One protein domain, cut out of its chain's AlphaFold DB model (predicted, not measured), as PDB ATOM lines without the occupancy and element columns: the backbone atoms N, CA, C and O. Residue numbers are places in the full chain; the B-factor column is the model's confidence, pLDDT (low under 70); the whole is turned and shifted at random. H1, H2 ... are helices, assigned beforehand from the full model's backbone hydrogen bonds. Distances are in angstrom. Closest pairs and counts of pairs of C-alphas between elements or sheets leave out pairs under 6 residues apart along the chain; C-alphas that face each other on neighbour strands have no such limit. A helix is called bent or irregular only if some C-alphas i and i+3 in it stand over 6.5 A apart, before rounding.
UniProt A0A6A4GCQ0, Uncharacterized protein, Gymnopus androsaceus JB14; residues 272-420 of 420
ATOM      1  N   PRO A 272      85.108 178.710 107.806       63.31
ATOM      2  CA  PRO A 272      85.775 178.159 106.621       63.31
ATOM      3  C   PRO A 272      87.082 177.388 106.900       63.31
ATOM      4  O   PRO A 272      87.711 176.911 105.957       63.31
ATOM      5  N   LYS A 273      87.544 177.293 108.160       71.06
ATOM      6  CA  LYS A 273      88.826 176.657 108.533       71.06
ATOM      7  C   LYS A 273      88.745 175.934 109.879       71.06
ATOM      8  O   LYS A 273      88.983 176.554 110.911       71.06
ATOM      9  N   ALA A 274      88.447 174.636 109.856       72.12
ATOM     10  CA  ALA A 274      88.215 173.841 111.066       72.12
ATOM     11  C   ALA A 274      89.434 173.762 112.007       72.12
ATOM     12  O   ALA A 274      89.264 173.912 113.209       72.12
ATOM     13  N   GLU A 275      90.652 173.599 111.476       79.88
ATOM     14  CA  GLU A 275      91.870 173.453 112.296       79.88
ATOM     15  C   GLU A 275      92.205 174.733 113.073       79.88
ATOM     16  O   GLU A 275      92.203 174.733 114.299       79.88
ATOM     17  N   LEU A 276      92.380 175.863 112.370       84.19
ATOM     18  CA  LEU A 276      92.642 177.155 113.017       84.19
ATOM     19  C   LEU A 276      91.505 177.554 113.968       84.19
ATOM     20  O   LEU A 276      91.761 178.136 115.017       84.19
ATOM     21  N   PHE A 277      90.254 177.259 113.603       87.62
ATOM     22  CA  PHE A 277      89.109 177.476 114.482       87.62
ATOM     23  C   PHE A 277      89.230 176.670 115.778       87.62
ATOM     24  O   PHE A 277      89.080 177.245 116.851       87.62
ATOM     25  N   SER A 278      89.530 175.375 115.680       86.62
ATOM     26  CA  SER A 278      89.704 174.489 116.833       86.62
ATOM     27  C   SER A 278      90.811 174.986 117.763       86.62
ATOM     28  O   SER A 278      90.611 175.040 118.974       86.62
ATOM     29  N   ASP A 279      91.948 175.414 117.213       86.06
ATOM     30  CA  ASP A 279      93.074 175.912 118.009       86.06
ATOM     31  C   ASP A 279      92.747 177.233 118.715       86.06
ATOM     32  O   ASP A 279      92.979 177.374 119.918       86.06
ATOM     33  N   VAL A 280      92.133 178.176 117.994       89.19
ATOM     34  CA  VAL A 280      91.661 179.448 118.564       89.19
ATOM     35  C   VAL A 280      90.624 179.199 119.653       89.19
ATOM     36  O   VAL A 280      90.703 179.790 120.728       89.19
ATOM     37  N   MET A 281      89.676 178.295 119.407       89.94
ATOM     38  CA  MET A 281      88.634 177.971 120.370       89.94
ATOM     39  C   MET A 281      89.207 177.275 121.605       89.94
ATOM     40  O   MET A 281      88.820 177.610 122.718       89.94
ATOM     41  N   ALA A 282      90.182 176.378 121.448       87.94
ATOM     42  CA  ALA A 282      90.864 175.745 122.575       87.94
ATOM     43  C   ALA A 282      91.518 176.769 123.503       87.94
ATOM     44  O   ALA A 282      91.399 176.651 124.723       87.94
ATOM     45  N   HIS A 283      92.158 177.793 122.931       86.12
ATOM     46  CA  HIS A 283      92.747 178.879 123.711       86.12
ATOM     47  C   HIS A 283      91.685 179.763 124.371       86.12
ATOM     48  O   HIS A 283      91.853 180.148 125.519       86.12
ATOM     49  N   ILE A 284      90.561 180.039 123.702       88.25
ATOM     50  CA  ILE A 284      89.445 180.789 124.305       88.25
ATOM     51  C   ILE A 284      88.817 180.022 125.480       88.25
ATOM     52  O   ILE A 284      88.468 180.629 126.491       88.25
ATOM     53  N   LEU A 285      88.662 178.699 125.362       86.06
ATOM     54  CA  LEU A 285      88.050 177.859 126.398       86.06
ATOM     55  C   LEU A 285      88.978 177.599 127.588       86.06
ATOM     56  O   LEU A 285      88.506 177.402 128.706       86.06
ATOM     57  N   SER A 286      90.287 177.569 127.348       79.00
ATOM     58  CA  SER A 286      91.296 177.282 128.364       79.00
ATOM     59  C   SER A 286      92.536 178.164 128.161       79.00
ATOM     60  O   SER A 286      93.604 177.639 127.835       79.00
ATOM     61  N   PRO A 287      92.429 179.486 128.388       69.31
ATOM     62  CA  PRO A 287      93.542 180.405 128.159       69.31
ATOM     63  C   PRO A 287      94.728 180.128 129.088       69.31
ATOM     64  O   PRO A 287      95.880 180.209 128.669       69.31
ATOM     65  N   ALA A 288      94.436 179.735 130.332       60.81
ATOM     66  CA  ALA A 288      95.432 179.505 131.367       60.81
ATOM     67  C   ALA A 288      96.300 178.270 131.077       60.81
ATOM     68  O   ALA A 288      95.848 177.119 131.159       60.81
ATOM     69  N   GLY A 289      97.585 178.516 130.818       55.94
ATOM     70  CA  GLY A 289      98.643 177.506 130.771       55.94
ATOM     71  C   GLY A 289      98.884 176.851 129.408       55.94
ATOM     72  O   GLY A 289      99.516 175.793 129.352       55.94
ATOM     73  N   THR A 290      98.390 177.426 128.310       56.38
ATOM     74  CA  THR A 290      98.961 177.111 126.985       56.38
ATOM     75  C   THR A 290     100.424 177.580 126.929       56.38
ATOM     76  O   THR A 290     101.255 176.961 126.268       56.38
ATOM     77  N   PHE A 291     100.756 178.625 127.701       57.09
ATOM     78  CA  PHE A 291     102.090 179.210 127.838       57.09
ATOM     79  C   PHE A 291     102.392 179.544 129.309       57.09
ATOM     80  O   PHE A 291     101.477 179.721 130.106       57.09
ATOM     81  N   PHE A 292     103.675 179.625 129.683       54.88
ATOM     82  CA  PHE A 292     104.093 179.967 131.054       54.88
ATOM     83  C   PHE A 292     103.968 181.459 131.401       54.88
ATOM     84  O   PHE A 292     104.015 181.822 132.574       54.88
ATOM     85  N   ASP A 293     103.826 182.328 130.402       59.75
ATOM     86  CA  ASP A 293     103.693 183.770 130.609       59.75
ATOM     87  C   ASP A 293     102.213 184.168 130.623       59.75
ATOM     88  O   ASP A 293     101.509 184.046 129.620       59.75
ATOM     89  N   GLN A 294     101.769 184.679 131.774       64.06
ATOM     90  CA  GLN A 294     100.384 185.080 132.050       64.06
ATOM     91  C   GLN A 294      99.849 186.143 131.079       64.06
ATOM     92  O   GLN A 294      98.641 186.309 130.936       64.06
ATOM     93  N   ARG A 295     100.724 186.867 130.366       63.31
ATOM     94  CA  ARG A 295     100.300 187.821 129.327       63.31
ATOM     95  C   ARG A 295      99.586 187.143 128.154       63.31
ATOM     96  O   ARG A 295      98.814 187.806 127.467       63.31
ATOM     97  N   TYR A 296      99.811 185.845 127.941       64.50
ATOM     98  CA  TYR A 296      99.151 185.058 126.897       64.50
ATOM     99  C   TYR A 296      97.858 184.381 127.363       64.50
ATOM    100  O   TYR A 296      97.181 183.770 126.542       64.50
ATOM    101  N   ASP A 297      97.467 184.546 128.631       70.75
ATOM    102  CA  ASP A 297      96.166 184.089 129.140       70.75
ATOM    103  C   ASP A 297      95.013 185.010 128.672       70.75
ATOM    104  O   ASP A 297      93.842 184.788 128.977       70.75
ATOM    105  N   GLN A 298      95.326 186.072 127.924       81.19
ATOM    106  CA  GLN A 298      94.332 186.917 127.272       81.19
ATOM    107  C   GLN A 298      93.803 186.259 125.995       81.19
ATOM    108  O   GLN A 298      94.518 185.572 125.264       81.19
ATOM    109  N   THR A 299      92.539 186.531 125.698       88.75
ATOM    110  CA  THR A 299      91.813 185.991 124.541       88.75
ATOM    111  C   THR A 299      91.411 187.100 123.571       88.75
ATOM    112  O   THR A 299      90.444 186.968 122.823       88.75
ATOM    113  N   SER A 300      92.123 188.226 123.597       90.12
ATOM    114  CA  SER A 300      91.886 189.343 122.689       90.12
ATOM    115  C   SER A 300      92.328 189.016 121.265       90.12
ATOM    116  O   SER A 300      93.223 188.193 121.049       90.12
ATOM    117  N   ALA A 301      91.710 189.665 120.274       90.38
ATOM    118  CA  ALA A 301      92.057 189.452 118.870       90.38
ATOM    119  C   ALA A 301      93.553 189.706 118.626       90.38
ATOM    120  O   ALA A 301      94.213 188.888 117.988       90.38
ATOM    121  N   PHE A 302      94.109 190.761 119.229       87.19
ATOM    122  CA  PHE A 302      95.536 191.081 119.162       87.19
ATOM    123  C   PHE A 302      96.430 189.924 119.638       87.19
ATOM    124  O   PHE A 302      97.393 189.555 118.960       87.19
ATOM    125  N   VAL A 303      96.108 189.326 120.791       85.31
ATOM    126  CA  VAL A 303      96.901 188.228 121.363       85.31
ATOM    127  C   VAL A 303      96.755 186.961 120.529       85.31
ATOM    128  O   VAL A 303      97.763 186.345 120.190       85.31
ATOM    129  N   LEU A 304      95.532 186.602 120.135       87.69
ATOM    130  CA  LEU A 304      95.262 185.420 119.310       87.69
ATOM    131  C   LEU A 304      95.967 185.505 117.946       87.69
ATOM    132  O   LEU A 304      96.530 184.519 117.473       87.69
ATOM    133  N   GLU A 305      95.983 186.681 117.317       87.88
ATOM    134  CA  GLU A 305      96.658 186.893 116.032       87.88
ATOM    135  C   GLU A 305      98.174 186.724 116.142       87.88
ATOM    136  O   GLU A 305      98.789 186.042 115.313       87.88
ATOM    137  N   GLY A 306      98.768 187.278 117.202       80.44
ATOM    138  CA  GLY A 306     100.180 187.092 117.515       80.44
ATOM    139  C   GLY A 306     100.527 185.635 117.833       80.44
ATOM    140  O   GLY A 306     101.536 185.125 117.345       80.44
ATOM    141  N   LEU A 307      99.672 184.962 118.604       79.12
ATOM    142  CA  LEU A 307      99.872 183.595 119.073       79.12
ATOM    143  C   LEU A 307      99.820 182.573 117.937       79.12
ATOM    144  O   LEU A 307     100.713 181.740 117.791       79.12
ATOM    145  N   PHE A 308      98.791 182.668 117.097       82.19
ATOM    146  CA  PHE A 308      98.561 181.725 116.006       82.19
ATOM    147  C   PHE A 308      99.271 182.113 114.704       82.19
ATOM    148  O   PHE A 308      99.150 181.417 113.687       82.19
ATOM    149  N   PHE A 309     100.048 183.200 114.744       79.88
ATOM    150  CA  PHE A 309     100.812 183.738 113.626       79.88
ATOM    151  C   PHE A 309      99.934 183.977 112.394       79.88
ATOM    152  O   PHE A 309     100.229 183.525 111.282       79.88
ATOM    153  N   VAL A 310      98.807 184.655 112.608       85.19
ATOM    154  CA  VAL A 310      97.870 185.015 111.544       85.19
ATOM    155  C   VAL A 310      97.857 186.531 111.328       85.19
ATOM    156  O   VAL A 310      98.119 187.281 112.266       85.19
ATOM    157  N   PRO A 311      97.591 187.012 110.098       87.31
ATOM    158  CA  PRO A 311      97.539 188.446 109.830       87.31
ATOM    159  C   PRO A 311      96.470 189.153 110.662       87.31
ATOM    160  O   PRO A 311      95.439 188.551 110.980       87.31
ATOM    161  N   LYS A 312      96.682 190.450 110.918       88.75
ATOM    162  CA  LYS A 312      95.675 191.291 111.566       88.75
ATOM    163  C   LYS A 312      94.333 191.208 110.829       88.75
ATOM    164  O   LYS A 312      94.293 191.248 109.598       88.75
ATOM    165  N   GLY A 313      93.247 191.069 111.580       87.25
ATOM    166  CA  GLY A 313      91.886 190.882 111.086       87.25
ATOM    167  C   GLY A 313      91.524 189.425 110.785       87.25
ATOM    168  O   GLY A 313      90.361 189.128 110.505       87.25
ATOM    169  N   LYS A 314      92.472 188.475 110.836       88.62
ATOM    170  CA  LYS A 314      92.172 187.078 110.491       88.62
ATOM    171  C   LYS A 314      91.332 186.382 111.555       88.62
ATOM    172  O   LYS A 314      90.476 185.580 111.186       88.62
ATOM    173  N   VAL A 315      91.560 186.687 112.834       89.56
ATOM    174  CA  VAL A 315      90.737 186.170 113.941       89.56
ATOM    175  C   VAL A 315      89.327 186.743 113.855       89.56
ATOM    176  O   VAL A 315      88.360 185.999 113.984       89.56
ATOM    177  N   TRP A 316      89.205 188.024 113.501       88.19
ATOM    178  CA  TRP A 316      87.919 188.651 113.202       88.19
ATOM    179  C   TRP A 316      87.159 187.912 112.103       88.19
ATOM    180  O   TRP A 316      86.047 187.462 112.336       88.19
ATOM    181  N   VAL A 317      87.768 187.683 110.937       87.81
ATOM    182  CA  VAL A 317      87.119 186.939 109.836       87.81
ATOM    183  C   VAL A 317      86.756 185.503 110.233       87.81
ATOM    184  O   VAL A 317      85.793 184.937 109.718       87.81
ATOM    185  N   LEU A 318      87.539 184.884 111.120       89.44
ATOM    186  CA  LEU A 318      87.294 183.526 111.601       89.44
ATOM    187  C   LEU A 318      86.075 183.449 112.530       89.44
ATOM    188  O   LEU A 318      85.324 182.476 112.455       89.44
ATOM    189  N   LEU A 319      85.906 184.452 113.400       90.19
ATOM    190  CA  LEU A 319      84.936 184.438 114.493       90.19
ATOM    191  C   LEU A 319      83.729 185.359 114.269       90.19
ATOM    192  O   LEU A 319      82.745 185.195 114.981       90.19
ATOM    193  N   SER A 320      83.749 186.280 113.297       84.19
ATOM    194  CA  SER A 320      82.704 187.309 113.126       84.19
ATOM    195  C   SER A 320      81.303 186.714 113.016       84.19
ATOM    196  O   SER A 320      80.348 187.241 113.553       84.19
ATOM    197  N   ARG A 321      81.158 185.529 112.425       85.88
ATOM    198  CA  ARG A 321      79.846 184.874 112.273       85.88
ATOM    199  C   ARG A 321      79.357 184.138 113.523       85.88
ATOM    200  O   ARG A 321      78.337 183.456 113.480       85.88
ATOM    201  N   LEU A 322      80.084 184.253 114.631       90.62
ATOM    202  CA  LEU A 322      79.818 183.556 115.885       90.62
ATOM    203  C   LEU A 322      79.317 184.492 116.989       90.62
ATOM    204  O   LEU A 322      79.249 184.069 118.139       90.62
ATOM    205  N   HIS A 323      78.905 185.728 116.681       89.12
ATOM    206  CA  HIS A 323      78.367 186.674 117.673       89.12
ATOM    207  C   HIS A 323      77.164 186.133 118.473       89.12
ATOM    208  O   HIS A 323      76.894 186.608 119.582       89.12
ATOM    209  N   SER A 324      76.449 185.129 117.953       90.56
ATOM    210  CA  SER A 324      75.350 184.456 118.657       90.56
ATOM    211  C   SER A 324      75.811 183.607 119.847       90.56
ATOM    212  O   SER A 324      75.053 183.451 120.808       90.56
ATOM    213  N   VAL A 325      77.055 183.119 119.822       92.62
ATOM    214  CA  VAL A 325      77.639 182.213 120.830       92.62
ATOM    215  C   VAL A 325      78.907 182.767 121.490       92.62
ATOM    216  O   VAL A 325      79.220 182.386 122.616       92.62
ATOM    217  N   LEU A 326      79.578 183.732 120.858       92.12
ATOM    218  CA  LEU A 326      80.747 184.447 121.365       92.12
ATOM    219  C   LEU A 326      80.433 185.924 121.612       92.12
ATOM    220  O   LEU A 326      79.690 186.569 120.868       92.12
ATOM    221  N   PHE A 327      81.014 186.468 122.673       90.00
ATOM    222  CA  PHE A 327      81.175 187.899 122.852       90.00
ATOM    223  C   PHE A 327      82.494 188.298 122.193       90.00
ATOM    224  O   PHE A 327      83.562 187.884 122.639       90.00
ATOM    225  N   ILE A 328      82.392 189.060 121.108       89.75
ATOM    226  CA  ILE A 328      83.528 189.547 120.327       89.75
ATOM    227  C   ILE A 328      83.486 191.074 120.448       89.75
ATOM    228  O   ILE A 328      82.535 191.671 119.934       89.75
ATOM    229  N   PRO A 329      84.423 191.686 121.187       88.00
ATOM    230  CA  PRO A 329      84.461 193.130 121.384       88.00
ATOM    231  C   PRO A 329      84.950 193.847 120.121       88.00
ATOM    232  O   PRO A 329      85.723 193.289 119.348       88.00
ATOM    233  N   GLU A 330      84.534 195.104 119.931       85.62
ATOM    234  CA  GLU A 330      85.027 195.961 118.836       85.62
ATOM    235  C   GLU A 330      86.507 196.338 119.015       85.62
ATOM    236  O   GLU A 330      87.227 196.569 118.047       85.62
ATOM    237  N   ASN A 331      86.961 196.396 120.265       87.50
ATOM    238  CA  ASN A 331      88.335 196.693 120.630       87.50
ATOM    239  C   ASN A 331      89.207 195.430 120.547       87.50
ATOM    240  O   ASN A 331      89.011 194.485 121.309       87.50
ATOM    241  N   ASP A 332      90.230 195.456 119.688       86.88
ATOM    242  CA  ASP A 332      91.163 194.339 119.461       86.88
ATOM    243  C   ASP A 332      91.936 193.889 120.719       86.88
ATOM    244  O   ASP A 332      92.542 192.814 120.710       86.88
ATOM    245  N   HIS A 333      91.946 194.698 121.785       87.19
ATOM    246  CA  HIS A 333      92.629 194.415 123.051       87.19
ATOM    247  C   HIS A 333      91.717 193.835 124.135       87.19
ATOM    248  O   HIS A 333      92.213 193.381 125.166       87.19
ATOM    249  N   GLU A 334      90.404 193.830 123.923       88.19
ATOM    250  CA  GLU A 334      89.457 193.229 124.856       88.19
ATOM    251  C   GLU A 334      89.302 191.730 124.596       88.19
ATOM    252  O   GLU A 334      89.425 191.246 123.470       88.19
ATOM    253  N   ASN A 335      89.041 190.978 125.663       89.62
ATOM    254  CA  ASN A 335      88.967 189.524 125.608       89.62
ATOM    255  C   ASN A 335      87.716 189.040 124.866       89.62
ATOM    256  O   ASN A 335      86.589 189.434 125.179       89.62
ATOM    257  N   ILE A 336      87.917 188.099 123.945       91.56
ATOM    258  CA  ILE A 336      86.837 187.322 123.340       91.56
ATOM    259  C   ILE A 336      86.434 186.225 124.326       91.56
ATOM    260  O   ILE A 336      87.284 185.489 124.830       91.56
ATOM    261  N   THR A 337      85.139 186.096 124.605       90.44
ATOM    262  CA  THR A 337      84.625 185.118 125.577       90.44
ATOM    263  C   THR A 337      83.428 184.355 125.031       90.44
ATOM    264  O   THR A 337      82.712 184.818 124.141       90.44
ATOM    265  N   VAL A 338      83.191 183.157 125.562       90.94
ATOM    266  CA  VAL A 338      81.987 182.385 125.245       90.94
ATOM    267  C   VAL A 338      80.803 182.945 126.027       90.94
ATOM    268  O   VAL A 338      80.892 183.163 127.230       90.94
ATOM    269  N   ARG A 339      79.667 183.159 125.358       87.56
ATOM    270  CA  ARG A 339      78.481 183.769 125.983       87.56
ATOM    271  C   ARG A 339      77.759 182.851 126.958       87.56
ATOM    272  O   ARG A 339      77.062 183.339 127.843       87.56
ATOM    273  N   HIS A 340      77.830 181.545 126.721       85.25
ATOM    274  CA  HIS A 340      76.979 180.571 127.388       85.25
ATOM    275  C   HIS A 340      77.759 179.300 127.717       85.25
ATOM    276  O   HIS A 340      78.348 178.686 126.827       85.25
ATOM    277  N   ALA A 341      77.700 178.864 128.978       85.94
ATOM    278  CA  ALA A 341      78.345 177.631 129.429       85.94
ATOM    279  C   ALA A 341      77.880 176.393 128.640       85.94
ATOM    280  O   ALA A 341      78.684 175.508 128.379       85.94
ATOM    281  N   SER A 342      76.631 176.367 128.161       90.25
ATOM    282  CA  SER A 342      76.112 175.287 127.305       90.25
ATOM    283  C   SER A 342      76.877 175.120 125.990       90.25
ATOM    284  O   SER A 342      76.937 174.012 125.464       90.25
ATOM    285  N   PHE A 343      77.447 176.203 125.450       93.12
ATOM    286  CA  PHE A 343      78.277 176.148 124.248       93.12
ATOM    287  C   PHE A 343      79.673 175.601 124.561       93.12
ATOM    288  O   PHE A 343      80.220 174.845 123.765       93.12
ATOM    289  N   ILE A 344      80.211 175.915 125.745       91.12
ATOM    290  CA  ILE A 344      81.428 175.272 126.258       91.12
ATOM    291  C   ILE A 344      81.173 173.768 126.399       91.12
ATOM    292  O   ILE A 344      81.894 172.988 125.792       91.12
ATOM    293  N   ASP A 345      80.101 173.384 127.103       90.94
ATOM    294  CA  ASP A 345      79.713 171.982 127.321       90.94
ATOM    295  C   ASP A 345      79.536 171.221 125.994       90.94
ATOM    296  O   ASP A 345      79.837 170.035 125.913       90.94
ATOM    297  N   PHE A 346      79.032 171.893 124.954       94.12
ATOM    298  CA  PHE A 346      78.910 171.335 123.608       94.12
ATOM    299  C   PHE A 346      80.282 171.113 122.954       94.12
ATOM    300  O   PHE A 346      80.568 170.010 122.499       94.12
ATOM    301  N   LEU A 347      81.147 172.135 122.928       93.25
ATOM    302  CA  LEU A 347      82.466 172.060 122.287       93.25
ATOM    303  C   LEU A 347      83.411 171.069 122.979       93.25
ATOM    304  O   LEU A 347      84.266 170.486 122.318       93.25
ATOM    305  N   THR A 348      83.267 170.869 124.288       91.00
ATOM    306  CA  THR A 348      84.093 169.938 125.071       91.00
ATOM    307  C   THR A 348      83.528 168.519 125.127       91.00
ATOM    308  O   THR A 348      84.099 167.670 125.805       91.00
ATOM    309  N   ASP A 349      82.421 168.236 124.438       91.75
ATOM    310  CA  ASP A 349      81.837 166.899 124.330       91.75
ATOM    311  C   ASP A 349      81.908 166.420 122.876       91.75
ATOM    312  O   ASP A 349      81.290 166.990 121.969       91.75
ATOM    313  N   ARG A 350      82.687 165.358 122.645       91.00
ATOM    314  CA  ARG A 350      82.933 164.817 121.304       91.00
ATOM    315  C   ARG A 350      81.673 164.239 120.669       91.00
ATOM    316  O   ARG A 350      81.529 164.350 119.453       91.00
ATOM    317  N   ASN A 351      80.785 163.647 121.463       90.00
ATOM    318  CA  ASN A 351      79.555 163.047 120.952       90.00
ATOM    319  C   ASN A 351      78.597 164.137 120.460       90.00
ATOM    320  O   ASN A 351      77.964 163.979 119.423       90.00
ATOM    321  N   ARG A 352      78.571 165.280 121.154       91.94
ATOM    322  CA  ARG A 352      77.693 166.409 120.822       91.94
ATOM    323  C   ARG A 352      78.208 167.257 119.660       91.94
ATOM    324  O   ARG A 352      77.440 167.616 118.772       91.94
ATOM    325  N   SER A 353      79.502 167.586 119.649       91.12
ATOM    326  CA  SER A 353      80.087 168.534 118.680       91.12
ATOM    327  C   SER A 353      80.769 167.889 117.470       91.12
ATOM    328  O   SER A 353      81.057 168.574 116.481       91.12
ATOM    329  N   GLY A 354      81.038 166.580 117.514       88.88
ATOM    330  CA  GLY A 354      81.636 165.826 116.416       88.88
ATOM    331  C   GLY A 354      82.934 166.459 115.905       88.88
ATOM    332  O   GLY A 354      83.950 166.495 116.599       88.88
ATOM    333  N   ARG A 355      82.910 166.979 114.670       87.50
ATOM    334  CA  ARG A 355      84.077 167.621 114.030       87.50
ATOM    335  C   ARG A 355      84.498 168.953 114.661       87.50
ATOM    336  O   ARG A 355      85.585 169.429 114.359       87.50
ATOM    337  N   TYR A 356      83.635 169.566 115.469       90.56
ATOM    338  CA  TYR A 356      83.926 170.814 116.180       90.56
ATOM    339  C   TYR A 356      84.396 170.586 117.613       90.56
ATOM    340  O   TYR A 356      84.549 171.553 118.352       90.56
ATOM    341  N   PHE A 357      84.619 169.329 118.000       91.62
ATOM    342  CA  PHE A 357      85.149 168.998 119.308       91.62
ATOM    343  C   PHE A 357      86.490 169.684 119.552       91.62
ATOM    344  O   PHE A 357      87.439 169.538 118.777       91.62
ATOM    345  N   VAL A 358      86.567 170.383 120.675       89.56
ATOM    346  CA  VAL A 358      87.753 171.092 121.126       89.56
ATOM    347  C   VAL A 358      88.353 170.312 122.283       89.56
ATOM    348  O   VAL A 358      87.834 170.325 123.396       89.56
ATOM    349  N   ASN A 359      89.481 169.644 122.031       85.44
ATOM    350  CA  ASN A 359      90.213 168.994 123.111       85.44
ATOM    351  C   ASN A 359      90.861 170.071 123.999       85.44
ATOM    352  O   ASN A 359      91.725 170.802 123.517       85.44
ATOM    353  N   THR A 360      90.474 170.174 125.269       80.81
ATOM    354  CA  THR A 360      91.065 171.098 126.256       80.81
ATOM    355  C   THR A 360      92.003 170.404 127.250       80.81
ATOM    356  O   THR A 360      92.462 171.039 128.198       80.81
ATOM    357  N   GLU A 361      92.310 169.120 127.052       82.06
ATOM    358  CA  GLU A 361      93.252 168.367 127.881       82.06
ATOM    359  C   GLU A 361      94.668 168.951 127.810       82.06
ATOM    360  O   GLU A 361      95.087 169.537 126.804       82.06
ATOM    361  N   ASN A 362      95.433 168.757 128.888       74.25
ATOM    362  CA  ASN A 362      96.784 169.304 129.018       74.25
ATOM    363  C   ASN A 362      97.730 168.828 127.905       74.25
ATOM    364  O   ASN A 362      98.521 169.626 127.407       74.25
ATOM    365  N   ASP A 363      97.628 167.572 127.475       77.38
ATOM    366  CA  ASP A 363      98.518 167.021 126.447       77.38
ATOM    367  C   ASP A 363      98.258 167.668 125.080       77.38
ATOM    368  O   ASP A 363      99.181 168.190 124.454       77.38
ATOM    369  N   ALA A 364      96.986 167.769 124.676       78.06
ATOM    370  CA  ALA A 364      96.587 168.462 123.451       78.06
ATOM    371  C   ALA A 364      96.947 169.958 123.483       78.06
ATOM    372  O   ALA A 364      97.255 170.575 122.462       78.06
ATOM    373  N   ARG A 365      96.912 170.585 124.665       73.00
ATOM    374  CA  ARG A 365      97.387 171.962 124.849       73.00
ATOM    375  C   ARG A 365      98.891 172.086 124.609       73.00
ATOM    376  O   ARG A 365      99.290 172.962 123.845       73.00
ATOM    377  N   HIS A 366      99.710 171.226 125.217       72.12
ATOM    378  CA  HIS A 366     101.162 171.250 125.021       72.12
ATOM    379  C   HIS A 366     101.551 170.983 123.563       72.12
ATOM    380  O   HIS A 366     102.441 171.649 123.038       72.12
ATOM    381  N   GLU A 367     100.859 170.058 122.895       78.12
ATOM    382  CA  GLU A 367     101.084 169.755 121.482       78.12
ATOM    383  C   GLU A 367     100.814 170.972 120.586       78.12
ATOM    384  O   GLU A 367     101.658 171.335 119.764       78.12
ATOM    385  N   ARG A 368      99.690 171.673 120.790       78.12
ATOM    386  CA  ARG A 368      99.387 172.914 120.056       78.12
ATOM    387  C   ARG A 368     100.412 174.004 120.326       78.12
ATOM    388  O   ARG A 368     100.884 174.640 119.383       78.12
ATOM    389  N   ALA A 369     100.790 174.205 121.589       72.06
ATOM    390  CA  ALA A 369     101.824 175.172 121.943       72.06
ATOM    391  C   ALA A 369     103.129 174.869 121.186       72.06
ATOM    392  O   ALA A 369     103.683 175.755 120.534       72.06
ATOM    393  N   LEU A 370     103.564 173.602 121.184       74.38
ATOM    394  CA  LEU A 370     104.738 173.135 120.445       74.38
ATOM    395  C   LEU A 370     104.614 173.349 118.931       74.38
ATOM    396  O   LEU A 370     105.558 173.824 118.298       74.38
ATOM    397  N   PHE A 371     103.462 173.038 118.343       80.19
ATOM    398  CA  PHE A 371     103.220 173.231 116.916       80.19
ATOM    399  C   PHE A 371     103.391 174.700 116.503       80.19
ATOM    400  O   PHE A 371     104.155 175.015 115.583       80.19
ATOM    401  N   TYR A 372     102.737 175.620 117.215       74.38
ATOM    402  CA  TYR A 372     102.837 177.048 116.911       74.38
ATOM    403  C   TYR A 372     104.225 177.611 117.204       74.38
ATOM    404  O   TYR A 372     104.704 178.479 116.474       74.38
ATOM    405  N   LEU A 373     104.934 177.049 118.179       70.44
ATOM    406  CA  LEU A 373     106.326 177.390 118.424       70.44
ATOM    407  C   LEU A 373     107.258 177.034 117.286       70.44
ATOM    408  O   LEU A 373     108.043 177.873 116.843       70.44
ATOM    409  N   LEU A 374     107.168 175.800 116.799       74.88
ATOM    410  CA  LEU A 374     107.971 175.349 115.670       74.88
ATOM    411  C   LEU A 374     107.676 176.199 114.431       74.88
ATOM    412  O   LEU A 374     108.597 176.575 113.704       74.88
ATOM    413  N   LYS A 375     106.413 176.595 114.244       74.75
ATOM    414  CA  LYS A 375     105.998 177.518 113.185       74.75
ATOM    415  C   LYS A 375     106.619 178.913 113.342       74.75
ATOM    416  O   LYS A 375     107.081 179.484 112.354       74.75
ATOM    417  N   ILE A 376     106.688 179.450 114.563       69.19
ATOM    418  CA  ILE A 376     107.352 180.733 114.860       69.19
ATOM    419  C   ILE A 376     108.857 180.647 114.587       69.19
ATOM    420  O   ILE A 376     109.407 181.545 113.943       69.19
ATOM    421  N   ILE A 377     109.521 179.577 115.040       71.69
ATOM    422  CA  ILE A 377     110.959 179.353 114.823       71.69
ATOM    423  C   ILE A 377     111.246 179.266 113.323       71.69
ATOM    424  O   ILE A 377     112.095 179.997 112.817       71.69
ATOM    425  N   SER A 378     110.493 178.436 112.599       76.06
ATOM    426  CA  SER A 378     110.644 178.251 111.153       76.06
ATOM    427  C   SER A 378     110.482 179.569 110.386       76.06
ATOM    428  O   SER A 378     111.353 179.930 109.596       76.06
ATOM    429  N   ASN A 379     109.443 180.356 110.686       66.81
ATOM    430  CA  ASN A 379     109.216 181.641 110.021       66.81
ATOM    431  C   ASN A 379     110.242 182.717 110.401       66.81
ATOM    432  O   ASN A 379     110.543 183.588 109.587       66.81
ATOM    433  N   SER A 380     110.783 182.683 111.620       65.56
ATOM    434  CA  SER A 380     111.842 183.612 112.044       65.56
ATOM    435  C   SER A 380     113.165 183.317 111.334       65.56
ATOM    436  O   SER A 380     113.864 184.245 110.941       65.56
ATOM    437  N   ILE A 381     113.472 182.038 111.097       61.88
ATOM    438  CA  ILE A 381     114.650 181.614 110.327       61.88
ATOM    439  C   ILE A 381     114.530 182.047 108.855       61.88
ATOM    440  O   ILE A 381     115.516 182.479 108.267       61.88
ATOM    441  N   ILE A 382     113.326 181.994 108.274       58.44
ATOM    442  CA  ILE A 382     113.068 182.381 106.874       58.44
ATOM    443  C   ILE A 382     113.102 183.913 106.685       58.44
ATOM    444  O   ILE A 382     113.712 184.410 105.738       58.44
ATOM    445  N   ASN A 383     112.505 184.678 107.608       54.44
ATOM    446  CA  ASN A 383     112.362 186.139 107.492       54.44
ATOM    447  C   ASN A 383     113.596 186.949 107.930       54.44
ATOM    448  O   ASN A 383     113.596 188.168 107.787       54.44
ATOM    449  N   HIS A 384     114.672 186.315 108.408       51.19
ATOM    450  CA  HIS A 384     115.950 187.002 108.653       51.19
ATOM    451  C   HIS A 384     116.625 187.544 107.373       51.19
ATOM    452  O   HIS A 384     117.680 188.169 107.463       51.19
ATOM    453  N   SER A 385     116.017 187.335 106.200       46.09
ATOM    454  CA  SER A 385     116.482 187.863 104.919       46.09
ATOM    455  C   SER A 385     115.841 189.196 104.496       46.09
ATOM    456  O   SER A 385     116.465 189.892 103.701       46.09
ATOM    457  N   GLU A 386     114.686 189.622 105.033       45.81
ATOM    458  CA  GLU A 386     114.023 190.859 104.573       45.81
ATOM    459  C   GLU A 386     113.257 191.624 105.685       45.81
ATOM    460  O   GLU A 386     112.259 191.161 106.231       45.81
ATOM    461  N   ASN A 387     113.702 192.870 105.911       38.06
ATOM    462  CA  ASN A 387     113.042 194.026 106.546       38.06
ATOM    463  C   ASN A 387     112.980 194.217 108.081       38.06
ATOM    464  O   ASN A 387     112.621 193.357 108.881       38.06
ATOM    465  N   SER A 388     113.274 195.473 108.453       41.53
ATOM    466  CA  SER A 388     113.660 195.980 109.778       41.53
ATOM    467  C   SER A 388     112.565 196.775 110.508       41.53
ATOM    468  O   SER A 388     112.883 197.658 111.301       41.53
ATOM    469  N   GLU A 389     111.279 196.504 110.266       38.31
ATOM    470  CA  GLU A 389     110.191 197.391 110.728       38.31
ATOM    471  C   GLU A 389     109.231 196.801 111.777       38.31
ATOM    472  O   GLU A 389     108.086 197.224 111.901       38.31
ATOM    473  N   CYS A 390     109.664 195.842 112.602       41.53
ATOM    474  CA  CYS A 390     108.761 195.257 113.604       41.53
ATOM    475  C   CYS A 390     109.414 194.926 114.947       41.53
ATOM    476  O   CYS A 390     109.397 193.783 115.389       41.53
ATOM    477  N   PHE A 391     109.946 195.931 115.646       36.81
ATOM    478  CA  PHE A 391     110.597 195.745 116.952       36.81
ATOM    479  C   PHE A 391     109.628 195.264 118.057       36.81
ATOM    480  O   PHE A 391     110.001 194.439 118.888       36.81
ATOM    481  N   ILE A 392     108.362 195.700 118.029       40.41
ATOM    482  CA  ILE A 392     107.332 195.277 119.001       40.41
ATOM    483  C   ILE A 392     106.896 193.829 118.739       40.41
ATOM    484  O   ILE A 392     106.811 193.028 119.668       40.41
ATOM    485  N   ILE A 393     106.703 193.456 117.470       42.03
ATOM    486  CA  ILE A 393     106.376 192.077 117.092       42.03
ATOM    487  C   ILE A 393     107.583 191.160 117.336       42.03
ATOM    488  O   ILE A 393     107.390 190.030 117.768       42.03
ATOM    489  N   LEU A 394     108.825 191.625 117.148       42.56
ATOM    490  CA  LEU A 394     110.025 190.857 117.497       42.56
ATOM    491  C   LEU A 394     110.131 190.612 119.006       42.56
ATOM    492  O   LEU A 394     110.438 189.498 119.410       42.56
ATOM    493  N   GLN A 395     109.846 191.614 119.843       47.34
ATOM    494  CA  GLN A 395     109.830 191.445 121.300       47.34
ATOM    495  C   GLN A 395     108.728 190.484 121.755       47.34
ATOM    496  O   GLN A 395     108.978 189.639 122.613       47.34
ATOM    497  N   HIS A 396     107.548 190.544 121.132       50.62
ATOM    498  CA  HIS A 396     106.474 189.574 121.362       50.62
ATOM    499  C   HIS A 396     106.891 188.165 120.904       50.62
ATOM    500  O   HIS A 396     106.737 187.204 121.646       50.62
ATOM    501  N   ARG A 397     107.510 188.038 119.721       52.81
ATOM    502  CA  ARG A 397     108.030 186.771 119.168       52.81
ATOM    503  C   ARG A 397     109.125 186.163 120.047       52.81
ATOM    504  O   ARG A 397     109.099 184.962 120.294       52.81
ATOM    505  N   ILE A 398     110.054 186.977 120.553       54.62
ATOM    506  CA  ILE A 398     111.118 186.563 121.482       54.62
ATOM    507  C   ILE A 398     110.527 186.193 122.848       54.62
ATOM    508  O   ILE A 398     110.971 185.220 123.452       54.62
ATOM    509  N   GLY A 399     109.510 186.922 123.320       55.91
ATOM    510  CA  GLY A 399     108.767 186.604 124.539       55.91
ATOM    511  C   GLY A 399     108.095 185.235 124.458       55.91
ATOM    512  O   GLY A 399     108.348 184.399 125.321       55.91
ATOM    513  N   VAL A 400     107.334 184.974 123.385       54.28
ATOM    514  CA  VAL A 400     106.731 183.655 123.117       54.28
ATOM    515  C   VAL A 400     107.818 182.582 123.074       54.28
ATOM    516  O   VAL A 400     107.736 181.614 123.820       54.28
ATOM    517  N   LEU A 401     108.879 182.767 122.278       52.88
ATOM    518  CA  LEU A 401     109.990 181.813 122.179       52.88
ATOM    519  C   LEU A 401     110.622 181.493 123.542       52.88
ATOM    520  O   LEU A 401     110.889 180.330 123.833       52.88
ATOM    521  N   ARG A 402     110.828 182.499 124.397       54.50
ATOM    522  CA  ARG A 402     111.446 182.334 125.719       54.50
ATOM    523  C   ARG A 402     110.545 181.565 126.686       54.50
ATOM    524  O   ARG A 402     111.001 180.576 127.254       54.50
ATOM    525  N   SER A 403     109.271 181.945 126.795       53.53
ATOM    526  CA  SER A 403     108.273 181.230 127.612       53.53
ATOM    527  C   SER A 403     108.081 179.784 127.162       53.53
ATOM    528  O   SER A 403     107.679 178.919 127.928       53.53
ATOM    529  N   CYS A 404     108.383 179.505 125.906       52.12
ATOM    530  CA  CYS A 404     108.184 178.208 125.301       52.12
ATOM    531  C   CYS A 404     109.393 177.273 125.355       52.12
ATOM    532  O   CYS A 404     109.231 176.057 125.455       52.12
ATOM    533  N   ILE A 405     110.606 177.826 125.355       55.12
ATOM    534  CA  ILE A 405     111.810 177.084 125.750       55.12
ATOM    535  C   ILE A 405     111.641 176.566 127.187       55.12
ATOM    536  O   ILE A 405     112.043 175.442 127.485       55.12
ATOM    537  N   GLU A 406     110.967 177.325 128.054       54.31
ATOM    538  CA  GLU A 406     110.599 176.872 129.396       54.31
ATOM    539  C   GLU A 406     109.574 175.717 129.361       54.31
ATOM    540  O   GLU A 406     109.768 174.748 130.096       54.31
ATOM    541  N   VAL A 407     108.562 175.728 128.467       51.69
ATOM    542  CA  VAL A 407     107.592 174.611 128.240       51.69
ATOM    543  C   VAL A 407     108.297 173.308 127.875       51.69
ATOM    544  O   VAL A 407     108.026 172.257 128.470       51.69
ATOM    545  N   LEU A 408     109.247 173.375 126.942       50.91
ATOM    546  CA  LEU A 408     110.054 172.223 126.544       50.91
ATOM    547  C   LEU A 408     111.009 171.772 127.660       50.91
ATOM    548  O   LEU A 408     111.180 170.571 127.873       50.91
ATOM    549  N   GLY A 409     111.588 172.711 128.413       49.97
ATOM    550  CA  GLY A 409     112.446 172.415 129.562       49.97
ATOM    551  C   GLY A 409     111.710 171.705 130.705       49.97
ATOM    552  O   GLY A 409     112.236 170.746 131.273       49.97
ATOM    553  N   TYR A 410     110.476 172.121 131.010       45.56
ATOM    554  CA  TYR A 410     109.653 171.541 132.080       45.56
ATOM    555  C   TYR A 410     109.040 170.184 131.704       45.56
ATOM    556  O   TYR A 410     108.973 169.284 132.542       45.56
ATOM    557  N   SER A 411     108.631 169.992 130.445       42.19
ATOM    558  CA  SER A 411     108.132 168.687 129.978       42.19
ATOM    559  C   SER A 411     109.254 167.644 129.902       42.19
ATOM    560  O   SER A 411     109.074 166.503 130.332       42.19
ATOM    561  N   CYS A 412     110.457 168.043 129.468       38.88
ATOM    562  CA  CYS A 412     111.640 167.177 129.500       38.88
ATOM    563  C   CYS A 412     112.090 166.817 130.929       38.88
ATOM    564  O   CYS A 412     112.642 165.733 131.128       38.88
ATOM    565  N   SER A 413     111.862 167.679 131.929       39.47
ATOM    566  CA  SER A 413     112.227 167.377 133.321       39.47
ATOM    567  C   SER A 413     111.266 166.377 133.978       39.47
ATOM    568  O   SER A 413     111.730 165.485 134.689       39.47
ATOM    569  N   LYS A 414     109.961 166.439 133.668       39.28
ATOM    570  CA  LYS A 414     108.956 165.471 134.153       39.28
ATOM    571  C   LYS A 414     109.069 164.086 133.509       39.28
ATOM    572  O   LYS A 414     108.809 163.091 134.178       39.28
ATOM    573  N   HIS A 415     109.490 163.983 132.248       35.94
ATOM    574  CA  HIS A 415     109.727 162.675 131.619       35.94
ATOM    575  C   HIS A 415     111.073 162.034 131.983       35.94
ATOM    576  O   HIS A 415     111.220 160.822 131.847       35.94
ATOM    577  N   ARG A 416     112.032 162.790 132.534       32.38
ATOM    578  CA  ARG A 416     113.267 162.211 133.091       32.38
ATOM    579  C   ARG A 416     113.100 161.584 134.476       32.38
ATOM    580  O   ARG A 416     114.021 160.918 134.927       32.38
ATOM    581  N   THR A 417     111.954 161.740 135.139       33.53
ATOM    582  CA  THR A 417     111.723 161.150 136.473       33.53
ATOM    583  C   THR A 417     111.115 159.738 136.440       33.53
ATOM    584  O   THR A 417     110.866 159.174 137.497       33.53
ATOM    585  N   PHE A 418     110.914 159.141 135.256       33.09
ATOM    586  CA  PHE A 418     110.417 157.760 135.096       33.09
ATOM    587  C   PHE A 418     111.358 156.827 134.313       33.09
ATOM    588  O   PHE A 418     110.963 155.732 133.923       33.09
ATOM    589  N   ALA A 419     112.615 157.222 134.113       33.53
ATOM    590  CA  ALA A 419     113.633 156.351 133.534       33.53
ATOM    591  C   ALA A 419     114.975 156.536 134.250       33.53
ATOM    592  O   ALA A 419     115.878 157.179 133.715       33.53
ATOM    593  N   LEU A 420     115.054 156.012 135.480       29.27
ATOM    594  CA  LEU A 420     116.169 155.242 136.055       29.27
ATOM    595  C   LEU A 420     115.851 154.849 137.501       29.27
ATOM    596  O   LEU A 420     115.539 155.760 138.299       29.27
TER     597      LEU A 420
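Overview. This is residues 272 to 420 of the 420 residues of an uncharacterized protein of Gymnopus androsaceus JB14 (UniProt A0A6A4GCQ0). A cluster of short helices and loops gathers round H1, with H3, H4, H5 and H6 about it; on one side two long helices, H7 and H8, form a helical hairpin whose arms cross as an X. H1 clearly touches no helix but is close to five of them, and residues 412 to 420, of which 412 to 418 belong to H8, stick out as a free arm, as do residues 381 to 392, of which 381 to 383 belong to H7, at the turn of the hairpin. The printed part has 149 residues with eight named helices, H1 to H8 in order, and no named strand; its class is all helix. The whole is compact, with a radius of gyration of the C-alphas of 16.4 A and spans of 49 by 41 by 25 A.

Along the chain. Find C-alpha 274 at (88.215, 173.841, 111.066); from there H1 runs 15.9 A to residue 285. Next come H2, residues 294 to 297, and H3, residues 301 to 307. H4 covers residues 314 to 322, H5 residues 341 to 347 and H6 residues 350 to 356. H4 and H6 are irregular: C-alphas 318 and 321 are 7.6 A apart, C-alphas 352 and 355 9.4 A. H7 begins at C-alpha 362 (96.784, 169.304, 129.018) and runs 31.5 A to residue 383. H8, residues 391 to 418, runs 42.1 A to C-alpha 418 at (110.417, 157.760, 135.096).

Arrangement. Start at H1, which is close to but not clearly touching H3, H4, H5, H6 and H7; look at the closest C-alphas of Phe 277 and Leu 318 in H4, 6.9 A apart, and of Asp 279 and Arg 368 in H7, 7.3 A. H3 touches H4, closest at Ala 301 and Val 315, 6.1 A, at a steep tilt of 51 degrees, opposite ways. H5 and H6 touch only at the corner, closest at Leu 347 and Ser 353, 5.6 A. H7 touches H8, through residues 397 to 407 of H8 alone, at a steep tilt of 45 degrees, opposite ways; the closest C-alphas, of Leu 373 and Leu 401, are 6.9 A apart. H2 and H8 are near each other, while H1 and H8 are apart. Every O i to N i+4 pair is within hydrogen-bond range in H1, H3, H5 and H7, against 3 of 5 in H4, 22 of 24 in H8 and 1 of 3 in H6, which has 1 of 4 O i to N i+3 pairs within range; H2 is too short for an O i to N i+4 pair.

Size, cuts and confidence. The C-alphas of Glu 330 and Leu 420 are the two farthest apart, at 54.1 A. The printed part has no cut. The link from H4 to H5 is long, residues 323 to 340; in it residues 326 to 327 pair antiparallel with residues 337 to 338. Mean pLDDT of the printed part is 72.5; residues 287 to 296 and 379 to 420 are among those under 70.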